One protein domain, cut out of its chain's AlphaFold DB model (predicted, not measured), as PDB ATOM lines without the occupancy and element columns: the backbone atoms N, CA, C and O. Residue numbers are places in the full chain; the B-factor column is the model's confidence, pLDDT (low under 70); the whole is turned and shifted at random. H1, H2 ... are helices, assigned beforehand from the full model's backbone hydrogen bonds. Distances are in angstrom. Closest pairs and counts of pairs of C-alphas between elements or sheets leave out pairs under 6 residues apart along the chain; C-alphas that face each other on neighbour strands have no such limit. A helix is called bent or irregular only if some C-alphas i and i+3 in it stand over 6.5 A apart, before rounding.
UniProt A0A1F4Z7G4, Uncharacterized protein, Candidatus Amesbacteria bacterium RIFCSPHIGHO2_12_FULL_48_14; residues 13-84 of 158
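Overview. This is residues 13 to 84 of the 158 residues of an uncharacterized protein of Candidatus Amesbacteria bacterium RIFCSPHIGHO2_12_FULL_48_14 (UniProt A0A1F4Z7G4). One long helix, H1, sticks out as an arm from a small, compact head, in which the four short helices H2 to H5 sit close together. Residues 13 to 35 of H1 stand free, and in the head, which spans 31 by 17 by 14 A with the last residues of H1, no two helices clearly touch. The printed part has 72 residues with five named helices, H1, H2, H3, H4 and H5 in that order along the chain, and no named strand; the class is all helix. The whole is extended, with a radius of gyration of the C-alphas of 18.7 A, and spans 60 by 21 by 17 A.

Along the chain. H1, residues 13 to 42, begins at C-alpha 13 at (41.184, 76.265, -38.106) and is 43.5 A long, ending at C-alpha 42 at (25.265, 41.018, -18.194). It has a kink of 26 degrees near residue 28; it is neither bent nor irregular, but only just: C-alphas 27 and 30 are 6.0 A apart. H2 is residues 44 to 48, 6.3 A long. H3 is residues 53 to 61, 12.5 A long, and H4 is residues 66 to 74, 12.4 A long. H5, residues 81 to 84, is 5.3 A long and ends at C-alpha 84 at (10.451, 24.246, -31.508).

Arrangement. H1 is close to H2 but not clearly touching, the closest C-alphas being those of Ala 40 and Ile 47, 7.7 A apart. H1 and H3 are also close but not clearly touching, with the C-alphas of Ala 40 and Ala 53 closest at 7.8 A; they run the same way at a steep tilt of 52 degrees. H2 is near H3, the closest C-alphas being those of Trp 46 and Ile 56 at 6.8 A, and near H4, with those of Trp 46 and Met 66 at 6.3 A. H3 and H4 are close but not clearly touching, with the C-alphas of Trp 59 and Ala 69 closest at 6.3 A; they run opposite ways at a steep tilt of 67 degrees. H5 is near H4, with the C-alphas of Trp 72 and Ala 82 closest at 6.5 A, and is apart from H1, H2 and H3. H1 and H4 are apart. In H2 and H3 every O i to N i+4 pair is within hydrogen-bond range, in H1 25 of 26 and in H4 4 of 5; H5 is too short for such a pair.

Size, cuts and confidence. The C-alphas farthest apart are those of Arg 13 and Ile 84, at 60.8 A. Without the free stretch, the body of 49 residues spans 31 by 17 by 14 A, with a radius of gyration of 10.2 A. The printed part has no cut. The links H1 to H2, H2 to H3 and H3 to H4 are tight, and H4 to H5 is short. The mean pLDDT of the printed part is 94.4, and no printed residue is under 70.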
ATOM      1  N   ARG A  13      42.245  76.948 -37.335       87.38
ATOM      2  CA  ARG A  13      41.184  76.265 -38.106       87.38
ATOM      3  C   ARG A  13      41.365  74.741 -38.129       87.38
ATOM      4  O   ARG A  13      40.388  74.015 -38.001       87.38
ATOM      5  N   TRP A  14      42.610  74.275 -38.230       88.69
ATOM      6  CA  TRP A  14      42.962  72.855 -38.190       88.69
ATOM      7  C   TRP A  14      42.692  72.220 -36.819       88.69
ATOM      8  O   TRP A  14      42.079  71.159 -36.740       88.69
ATOM      9  N   LEU A  15      43.077  72.893 -35.728       87.44
ATOM     10  CA  LEU A  15      42.801  72.408 -34.375       87.44
ATOM     11  C   LEU A  15      41.291  72.384 -34.088       87.44
ATOM     12  O   LEU A  15      40.796  71.435 -33.489       87.44
ATOM     13  N   ALA A  16      40.541  73.378 -34.573       89.75
ATOM     14  CA  ALA A  16      39.082  73.399 -34.484       89.75
ATOM     15  C   ALA A  16      38.443  72.232 -35.257       89.75
ATOM     16  O   ALA A  16      37.554  71.566 -34.730       89.75
ATOM     17  N   GLN A  17      38.922  71.940 -36.473       91.06
ATOM     18  CA  GLN A  17      38.471  70.785 -37.257       91.06
ATOM     19  C   GLN A  17      38.733  69.465 -36.526       91.06
ATOM     20  O   GLN A  17      37.838  68.626 -36.462       91.06
ATOM     21  N   LEU A  18      39.911  69.295 -35.918       94.62
ATOM     22  CA  LEU A  18      40.213  68.109 -35.116       94.62
ATOM     23  C   LEU A  18      39.290  67.978 -33.906       94.62
ATOM     24  O   LEU A  18      38.751  66.900 -33.688       94.62
ATOM     25  N   ILE A  19      39.064  69.053 -33.146       94.31
ATOM     26  CA  ILE A  19      38.162  69.031 -31.982       94.31
ATOM     27  C   ILE A  19      36.752  68.602 -32.398       94.31
ATOM     28  O   ILE A  19      36.147  67.774 -31.723       94.31
ATOM     29  N   VAL A  20      36.242  69.114 -33.523       94.44
ATOM     30  CA  VAL A  20      34.929  68.713 -34.049       94.44
ATOM     31  C   VAL A  20      34.928  67.241 -34.466       94.44
ATOM     32  O   VAL A  20      34.018  66.515 -34.080       94.44
ATOM     33  N   ILE A  21      35.945  66.773 -35.198       95.25
ATOM     34  CA  ILE A  21      36.046  65.369 -35.632       95.25
ATOM     35  C   ILE A  21      36.118  64.425 -34.426       95.25
ATOM     36  O   ILE A  21      35.372  63.449 -34.368       95.25
ATOM     37  N   PHE A  22      36.968  64.724 -33.443       95.62
ATOM     38  CA  PHE A  22      37.069  63.943 -32.212       95.62
ATOM     39  C   PHE A  22      35.785  64.009 -31.388       95.62
ATOM     40  O   PHE A  22      35.362  62.982 -30.869       95.62
ATOM     41  N   GLY A  23      35.146  65.175 -31.287       94.69
ATOM     42  CA  GLY A  23      33.878  65.338 -30.579       94.69
ATOM     43  C   GLY A  23      32.759  64.502 -31.202       94.69
ATOM     44  O   GLY A  23      32.072  63.773 -30.491       94.69
ATOM     45  N   LEU A  24      32.626  64.534 -32.533       95.00
ATOM     46  CA  LEU A  24      31.668  63.700 -33.262       95.00
ATOM     47  C   LEU A  24      32.002  62.209 -33.118       95.00
ATOM     48  O   LEU A  24      31.123  61.420 -32.776       95.00
ATOM     49  N   GLY A  25      33.268  61.825 -33.290       95.56
ATOM     50  CA  GLY A  25      33.716  60.446 -33.096       95.56
ATOM     51  C   GLY A  25      33.435  59.929 -31.683       95.56
ATOM     52  O   GLY A  25      32.859  58.855 -31.522       95.56
ATOM     53  N   ALA A  26      33.761  60.712 -30.654       95.56
ATOM     54  CA  ALA A  26      33.508  60.368 -29.257       95.56
ATOM     55  C   ALA A  26      32.007  60.271 -28.945       95.56
ATOM     56  O   ALA A  26      31.606  59.377 -28.203       95.56
ATOM     57  N   SER A  27      31.176  61.134 -29.544       95.75
ATOM     58  CA  SER A  27      29.717  61.112 -29.354       95.75
ATOM     59  C   SER A  27      29.060  59.812 -29.828       95.75
ATOM     60  O   SER A  27      28.033  59.421 -29.284       95.75
ATOM     61  N   TYR A  28      29.676  59.113 -30.785       94.00
ATOM     62  CA  TYR A  28      29.256  57.781 -31.219       94.00
ATOM     63  C   TYR A  28      29.970  56.665 -30.444       94.00
ATOM     64  O   TYR A  28      29.334  55.739 -29.943       94.00
ATOM     65  N   ALA A  29      31.296  56.759 -30.318       95.69
ATOM     66  CA  ALA A  29      32.115  55.711 -29.721       95.69
ATOM     67  C   ALA A  29      31.800  55.487 -28.236       95.69
ATOM     68  O   ALA A  29      31.669  54.342 -27.817       95.69
ATOM     69  N   VAL A  30      31.657  56.549 -27.435       95.56
ATOM     70  CA  VAL A  30      31.447  56.413 -25.983       95.56
ATOM     71  C   VAL A  30      30.132  55.687 -25.662       95.56
ATOM     72  O   VAL A  30      30.193  54.707 -24.916       95.56
ATOM     73  N   PRO A  31      28.964  56.067 -26.225       96.81
ATOM     74  CA  PRO A  31      27.731  55.308 -26.017       96.81
ATOM     75  C   PRO A  31      27.818  53.869 -26.526       96.81
ATOM     76  O   PRO A  31      27.385  52.958 -25.825       96.81
ATOM     77  N   TYR A  32      28.415  53.655 -27.705       92.81
ATOM     78  CA  TYR A  32      28.595  52.315 -28.264       92.81
ATOM     79  C   TYR A  32      29.392  51.410 -27.314       92.81
ATOM     80  O   TYR A  32      28.905  50.357 -26.909       92.81
ATOM     81  N   PHE A  33      30.574  51.854 -26.871       95.25
ATOM     82  CA  PHE A  33      31.398  51.093 -25.931       95.25
ATOM     83  C   PHE A  33      30.702  50.878 -24.586       95.25
ATOM     84  O   PHE A  33      30.818  49.795 -24.016       95.25
ATOM     85  N   ALA A  34      29.969  51.872 -24.075       95.50
ATOM     86  CA  ALA A  34      29.220  51.727 -22.829       95.50
ATOM     87  C   ALA A  34      28.167  50.608 -22.923       95.50
ATOM     88  O   ALA A  34      28.060  49.796 -22.003       95.50
ATOM     89  N   VAL A  35      27.436  50.527 -24.041       93.62
ATOM     90  CA  VAL A  35      26.468  49.451 -24.303       93.62
ATOM     91  C   VAL A  35      27.176  48.105 -24.426       93.62
ATOM     92  O   VAL A  35      26.814  47.175 -23.711       93.62
ATOM     93  N   SER A  36      28.240  48.013 -25.226       89.50
ATOM     94  CA  SER A  36      28.974  46.753 -25.407       89.50
ATOM     95  C   SER A  36      29.578  46.222 -24.100       89.50
ATOM     96  O   SER A  36      29.535  45.022 -23.834       89.50
ATOM     97  N   VAL A  37      30.123  47.101 -23.249       93.12
ATOM     98  CA  VAL A  37      30.648  46.715 -21.927       93.12
ATOM     99  C   VAL A  37      29.523  46.253 -21.003       93.12
ATOM    100  O   VAL A  37      29.680  45.247 -20.308       93.12
ATOM    101  N   LYS A  38      28.382  46.953 -21.002       93.94
ATOM    102  CA  LYS A  38      27.203  46.560 -20.222       93.94
ATOM    103  C   LYS A  38      26.694  45.180 -20.647       93.94
ATOM    104  O   LYS A  38      26.504  44.324 -19.786       93.94
ATOM    105  N   GLU A  39      26.526  44.945 -21.945       91.56
ATOM    106  CA  GLU A  39      26.085  43.655 -22.493       91.56
ATOM    107  C   GLU A  39      27.058  42.533 -22.129       91.56
ATOM    108  O   GLU A  39      26.639  41.492 -21.627       91.56
ATOM    109  N   ALA A  40      28.367  42.753 -22.289       90.50
ATOM    110  CA  ALA A  40      29.380  41.773 -21.905       90.50
ATOM    111  C   ALA A  40      29.332  41.442 -20.402       90.50
ATOM    112  O   ALA A  40      29.500  40.286 -20.014       90.50
ATOM    113  N   TYR A  41      29.068  42.433 -19.547       93.38
ATOM    114  CA  TYR A  41      28.927  42.226 -18.107       93.38
ATOM    115  C   TYR A  41      27.667  41.423 -17.740       93.38
ATOM    116  O   TYR A  41      27.727  40.519 -16.897       93.38
ATOM    117  N   GLU A  42      26.535  41.732 -18.373       93.06
ATOM    118  CA  GLU A  42      25.265  41.018 -18.194       93.06
ATOM    119  C   GLU A  42      25.352  39.579 -18.719       93.06
ATOM    120  O   GLU A  42      24.837  38.648 -18.097       93.06
ATOM    121  N   ASN A  43      26.074  39.385 -19.822       95.44
ATOM    122  CA  ASN A  43      26.240  38.107 -20.503       95.44
ATOM    123  C   ASN A  43      27.476  37.326 -20.041       95.44
ATOM    124  O   ASN A  43      27.751  36.260 -20.581       95.44
ATOM    125  N   ARG A  44      28.218  37.796 -19.032       95.00
ATOM    126  CA  ARG A  44      29.516  37.216 -18.640       95.00
ATOM    127  C   ARG A  44      29.474  35.707 -18.378       95.00
ATOM    128  O   ARG A  44      30.403  35.004 -18.755       95.00
ATOM    129  N   GLU A  45      28.412  35.201 -17.753       95.44
ATOM    130  CA  GLU A  45      28.292  33.767 -17.455       95.44
ATOM    131  C   GLU A  45      28.029  32.955 -18.724       95.44
ATOM    132  O   GLU A  45      28.606  31.888 -18.893       95.44
ATOM    133  N   TRP A  46      27.249  33.502 -19.655       96.12
ATOM    134  CA  TRP A  46      27.014  32.902 -20.968       96.12
ATOM    135  C   TRP A  46      28.278  32.928 -21.835       96.12
ATOM    136  O   TRP A  46      28.604  31.958 -22.509       96.12
ATOM    137  N   ILE A  47      29.049  34.014 -21.778       94.12
ATOM    138  CA  ILE A  47      30.322  34.133 -22.500       94.12
ATOM    139  C   ILE A  47      31.322  33.078 -22.000       94.12
ATOM    140  O   ILE A  47      32.025  32.468 -22.804       94.12
ATOM    141  N   LYS A  48      31.349  32.788 -20.688       95.44
ATOM    142  CA  LYS A  48      32.191  31.718 -20.116       95.44
ATOM    143  C   LYS A  48      31.854  30.328 -20.659       95.44
ATOM    144  O   LYS A  48      32.723  29.463 -20.638       95.44
ATOM    145  N   THR A  49      30.639  30.099 -21.162       94.81
ATOM    146  CA  THR A  49      30.277  28.825 -21.804       94.81
ATOM    147  C   THR A  49      30.748  28.735 -23.259       94.81
ATOM    148  O   THR A  49      30.460  27.749 -23.936       94.81
ATOM    149  N   GLY A  50      31.432  29.763 -23.770       93.94
ATOM    150  CA  GLY A  50      31.925  29.823 -25.146       93.94
ATOM    151  C   GLY A  50      30.845  30.128 -26.186       93.94
ATOM    152  O   GLY A  50      31.045  29.822 -27.363       93.94
ATOM    153  N   LEU A  51      29.692  30.662 -25.768       93.88
ATOM    154  CA  LEU A  51      28.675  31.208 -26.671       93.88
ATOM    155  C   LEU A  51      29.102  32.605 -27.139       93.88
ATOM    156  O   LEU A  51      29.551  33.422 -26.334       93.88
ATOM    157  N   ALA A  52      28.955  32.886 -28.431       92.06
ATOM    158  CA  ALA A  52      29.167  34.228 -28.965       92.06
ATOM    159  C   ALA A  52      28.009  35.164 -28.580       92.06
ATOM    160  O   ALA A  52      26.887  34.710 -28.377       92.06
ATOM    161  N   ALA A  53      28.260  36.478 -28.523       89.94
ATOM    162  CA  ALA A  53      27.259  37.471 -28.110       89.94
ATOM    163  C   ALA A  53      25.938  37.360 -28.894       89.94
ATOM    164  O   ALA A  53      24.876  37.293 -28.285       89.94
ATOM    165  N   TYR A  54      26.014  37.220 -30.222       90.12
ATOM    166  CA  TYR A  54      24.825  37.058 -31.062       90.12
ATOM    167  C   TYR A  54      24.060  35.754 -30.767       90.12
ATOM    168  O   TYR A  54      22.835  35.760 -30.778       90.12
ATOM    169  N   GLU A  55      24.751  34.646 -30.444       94.06
ATOM    170  CA  GLU A  55      24.086  33.392 -30.054       94.06
ATOM    171  C   GLU A  55      23.322  33.599 -28.739       94.06
ATOM    172  O   GLU A  55      22.205  33.119 -28.585       94.06
ATOM    173  N   ILE A  56      23.917  34.317 -27.780       95.69
ATOM    174  CA  ILE A  56      23.315  34.578 -26.465       95.69
ATOM    175  C   ILE A  56      22.002  35.345 -26.614       95.69
ATOM    176  O   ILE A  56      21.017  34.985 -25.968       95.69
ATOM    177  N   ASP A  57      21.981  36.368 -27.464       94.25
ATOM    178  CA  ASP A  57      20.782  37.169 -27.703       94.25
ATOM    179  C   ASP A  57      19.669  36.337 -28.348       94.25
ATOM    180  O   ASP A  57      18.521  36.419 -27.915       94.25
ATOM    181  N   GLU A  58      20.007  35.461 -29.299       96.12
ATOM    182  CA  GLU A  58      19.059  34.515 -29.898       96.12
ATOM    183  C   GLU A  58      18.484  33.535 -28.858       96.12
ATOM    184  O   GLU A  58      17.270  33.363 -28.763       96.12
ATOM    185  N   TRP A  59      19.326  32.918 -28.021       97.00
ATOM    186  CA  TRP A  59      18.859  31.997 -26.974       97.00
ATOM    187  C   TRP A  59      17.977  32.692 -25.931       97.00
ATOM    188  O   TRP A  59      16.996  32.113 -25.458       97.00
ATOM    189  N   LYS A  60      18.315  33.936 -25.575       95.62
ATOM    190  CA  LYS A  60      17.515  34.764 -24.669       95.62
ATOM    191  C   LYS A  60      16.188  35.179 -25.288       95.62
ATOM    192  O   LYS A  60      15.194  35.213 -24.567       95.62
ATOM    193  N   HIS A  61      16.166  35.482 -26.585       96.56
ATOM    194  CA  HIS A  61      14.942  35.821 -27.307       96.56
ATOM    195  C   HIS A  61      13.920  34.682 -27.237       96.56
ATOM    196  O   HIS A  61      12.749  34.924 -26.956       96.56
ATOM    197  N   GLU A  62      14.385  33.437 -27.364       96.31
ATOM    198  CA  GLU A  62      13.560  32.230 -27.202       96.31
ATOM    199  C   GLU A  62      13.260  31.867 -25.735       96.31
ATOM    200  O   GLU A  62      12.659  30.829 -25.455       96.31
ATOM    201  N   ASN A  63      13.692  32.692 -24.773       96.06
ATOM    202  CA  ASN A  63      13.545  32.458 -23.335       96.06
ATOM    203  C   ASN A  63      14.127  31.106 -22.863       96.06
ATOM    204  O   ASN A  63      13.622  30.471 -21.934       96.06
ATOM    205  N   ILE A  64      15.209  30.649 -23.499       95.88
ATOM    206  CA  ILE A  64      15.899  29.408 -23.142       95.88
ATOM    207  C   ILE A  64      16.993  29.724 -22.119       95.88
ATOM    208  O   ILE A  64      17.834  30.595 -22.322       95.88
ATOM    209  N   ALA A  65      17.015  28.997 -21.002       94.06
ATOM    210  CA  ALA A  65      18.019  29.197 -19.959       94.06
ATOM    211  C   ALA A  65      19.435  28.803 -20.428       94.06
ATOM    212  O   ALA A  65      19.611  27.827 -21.153       94.06
ATOM    213  N   MET A  66      20.461  29.497 -19.920       94.38
ATOM    214  CA  MET A  66      21.879  29.318 -20.286       94.38
ATOM    215  C   MET A  66      22.348  27.858 -20.323       94.38
ATOM    216  O   MET A  66      22.929  27.408 -21.306       94.38
ATOM    217  N   HIS A  67      22.089  27.103 -19.251       91.50
ATOM    218  CA  HIS A  67      22.526  25.709 -19.145       91.50
ATOM    219  C   HIS A  67      21.873  24.815 -20.212       91.50
ATOM    220  O   HIS A  67      22.486  23.857 -20.680       91.50
ATOM    221  N   LEU A  68      20.643  25.138 -20.616       95.38
ATOM    222  CA  LEU A  68      19.903  24.414 -21.638       95.38
ATOM    223  C   LEU A  68      20.373  24.823 -23.042       95.38
ATOM    224  O   LEU A  68      20.609  23.951 -23.873       95.38
ATOM    225  N   ALA A  69      20.605  26.118 -23.280       96.50
ATOM    226  CA  ALA A  69      21.152  26.649 -24.532       96.50
ATOM    227  C   ALA A  69      22.485  25.986 -24.919       96.50
ATOM    228  O   ALA A  69      22.671  25.574 -26.063       96.50
ATOM    229  N   VAL A  70      23.392  25.806 -23.952       96.12
ATOM    230  CA  VAL A  70      24.668  25.105 -24.179       96.12
ATOM    231  C   VAL A  70      24.442  23.657 -24.614       96.12
ATOM    232  O   VAL A  70      25.083  23.198 -25.556       96.12
ATOM    233  N   ARG A  71      23.518  22.934 -23.971       97.06
ATOM    234  CA  ARG A  71      23.207  21.546 -24.345       97.06
ATOM    235  C   ARG A  71      22.605  21.459 -25.746       97.06
ATOM    236  O   ARG A  71      23.062  20.642 -26.535       97.06
ATOM    237  N   TRP A  72      21.659  22.335 -26.086       97.81
ATOM    238  CA  TRP A  72      21.094  22.405 -27.437       97.81
ATOM    239  C   TRP A  72      22.150  22.710 -28.498       97.81
ATOM    240  O   TRP A  72      22.211  22.014 -29.512       97.81
ATOM    241  N   ARG A  73      23.029  23.686 -28.244       96.44
ATOM    242  CA  ARG A  73      24.162  23.989 -29.125       96.44
ATOM    243  C   ARG A  73      25.081  22.787 -29.309       96.44
ATOM    244  O   ARG A  73      25.488  22.509 -30.432       96.44
ATOM    245  N   ASN A  74      25.391  22.064 -28.234       95.31
ATOM    246  CA  ASN A  74      26.245  20.873 -28.296       95.31
ATOM    247  C   ASN A  74      25.610  19.736 -29.112       95.31
ATOM    248  O   ASN A  74      26.330  18.938 -29.701       95.31
ATOM    249  N   GLN A  75      24.279  19.691 -29.183       96.62
ATOM    250  CA  GLN A  75      23.522  18.785 -30.052       96.62
ATOM    251  C   GLN A  75      23.362  19.324 -31.489       96.62
ATOM    252  O   GLN A  75      22.691  18.713 -32.313       96.62
ATOM    253  N   GLY A  76      23.984  20.464 -31.809       95.19
ATOM    254  CA  GLY A  76      23.969  21.074 -33.139       95.19
ATOM    255  C   GLY A  76      22.742  21.938 -33.433       95.19
ATOM    256  O   GLY A  76      22.583  22.400 -34.564       95.19
ATOM    257  N   PHE A  77      21.879  22.188 -32.446       96.75
ATOM    258  CA  PHE A  77      20.704  23.034 -32.628       96.75
ATOM    259  C   PHE A  77      21.022  24.513 -32.404       96.75
ATOM    260  O   PHE A  77      21.869  24.885 -31.592       96.75
ATOM    261  N   LYS A  78      20.275  25.361 -33.110       95.75
ATOM    262  CA  LYS A  78      20.284  26.819 -32.969       95.75
ATOM    263  C   LYS A  78      18.852  27.327 -32.782       95.75
ATOM    264  O   LYS A  78      17.923  26.660 -33.250       95.75
ATOM    265  N   PRO A  79      18.639  28.477 -32.138       95.62
ATOM    266  CA  PRO A  79      17.372  29.195 -32.210       95.62
ATOM    267  C   PRO A  79      17.007  29.559 -33.667       95.62
ATOM    268  O   PRO A  79      17.907  29.713 -34.493       95.62
ATOM    269  N   PRO A  80      15.713  29.656 -34.029       95.06
ATOM    270  CA  PRO A  80      14.541  29.241 -33.251       95.06
ATOM    271  C   PRO A  80      14.304  27.720 -33.298       95.06
ATOM    272  O   PRO A  80      13.429  27.206 -32.610       95.06
ATOM    273  N   HIS A  81      15.066  26.958 -34.095       95.62
ATOM    274  CA  HIS A  81      14.831  25.522 -34.286       95.62
ATOM    275  C   HIS A  81      14.844  24.740 -32.962       95.62
ATOM    276  O   HIS A  81      13.943  23.941 -32.720       95.62
ATOM    277  N   ALA A  82      15.798  25.019 -32.070       97.06
ATOM    278  CA  ALA A  82      15.832  24.443 -30.723       97.06
ATOM    279  C   ALA A  82      14.552  24.738 -29.919       97.06
ATOM    280  O   ALA A  82      14.033  23.855 -29.240       97.06
ATOM    281  N   ALA A  83      14.011  25.956 -30.030       96.25
ATOM    282  CA  ALA A  83      12.802  26.366 -29.320       96.25
ATOM    283  C   ALA A  83      11.572  25.562 -29.757       96.25
ATOM    284  O   ALA A  83      10.722  25.248 -28.929       96.25
ATOM    285  N   ILE A  84      11.512  25.137 -31.024       96.56
ATOM    286  CA  ILE A  84      10.451  24.246 -31.508       96.56
ATOM    287  C   ILE A  84      10.512  22.904 -30.769       96.56
ATOM    288  O   ILE A  84       9.491  22.431 -30.278       96.56
TER     289      ILE A  84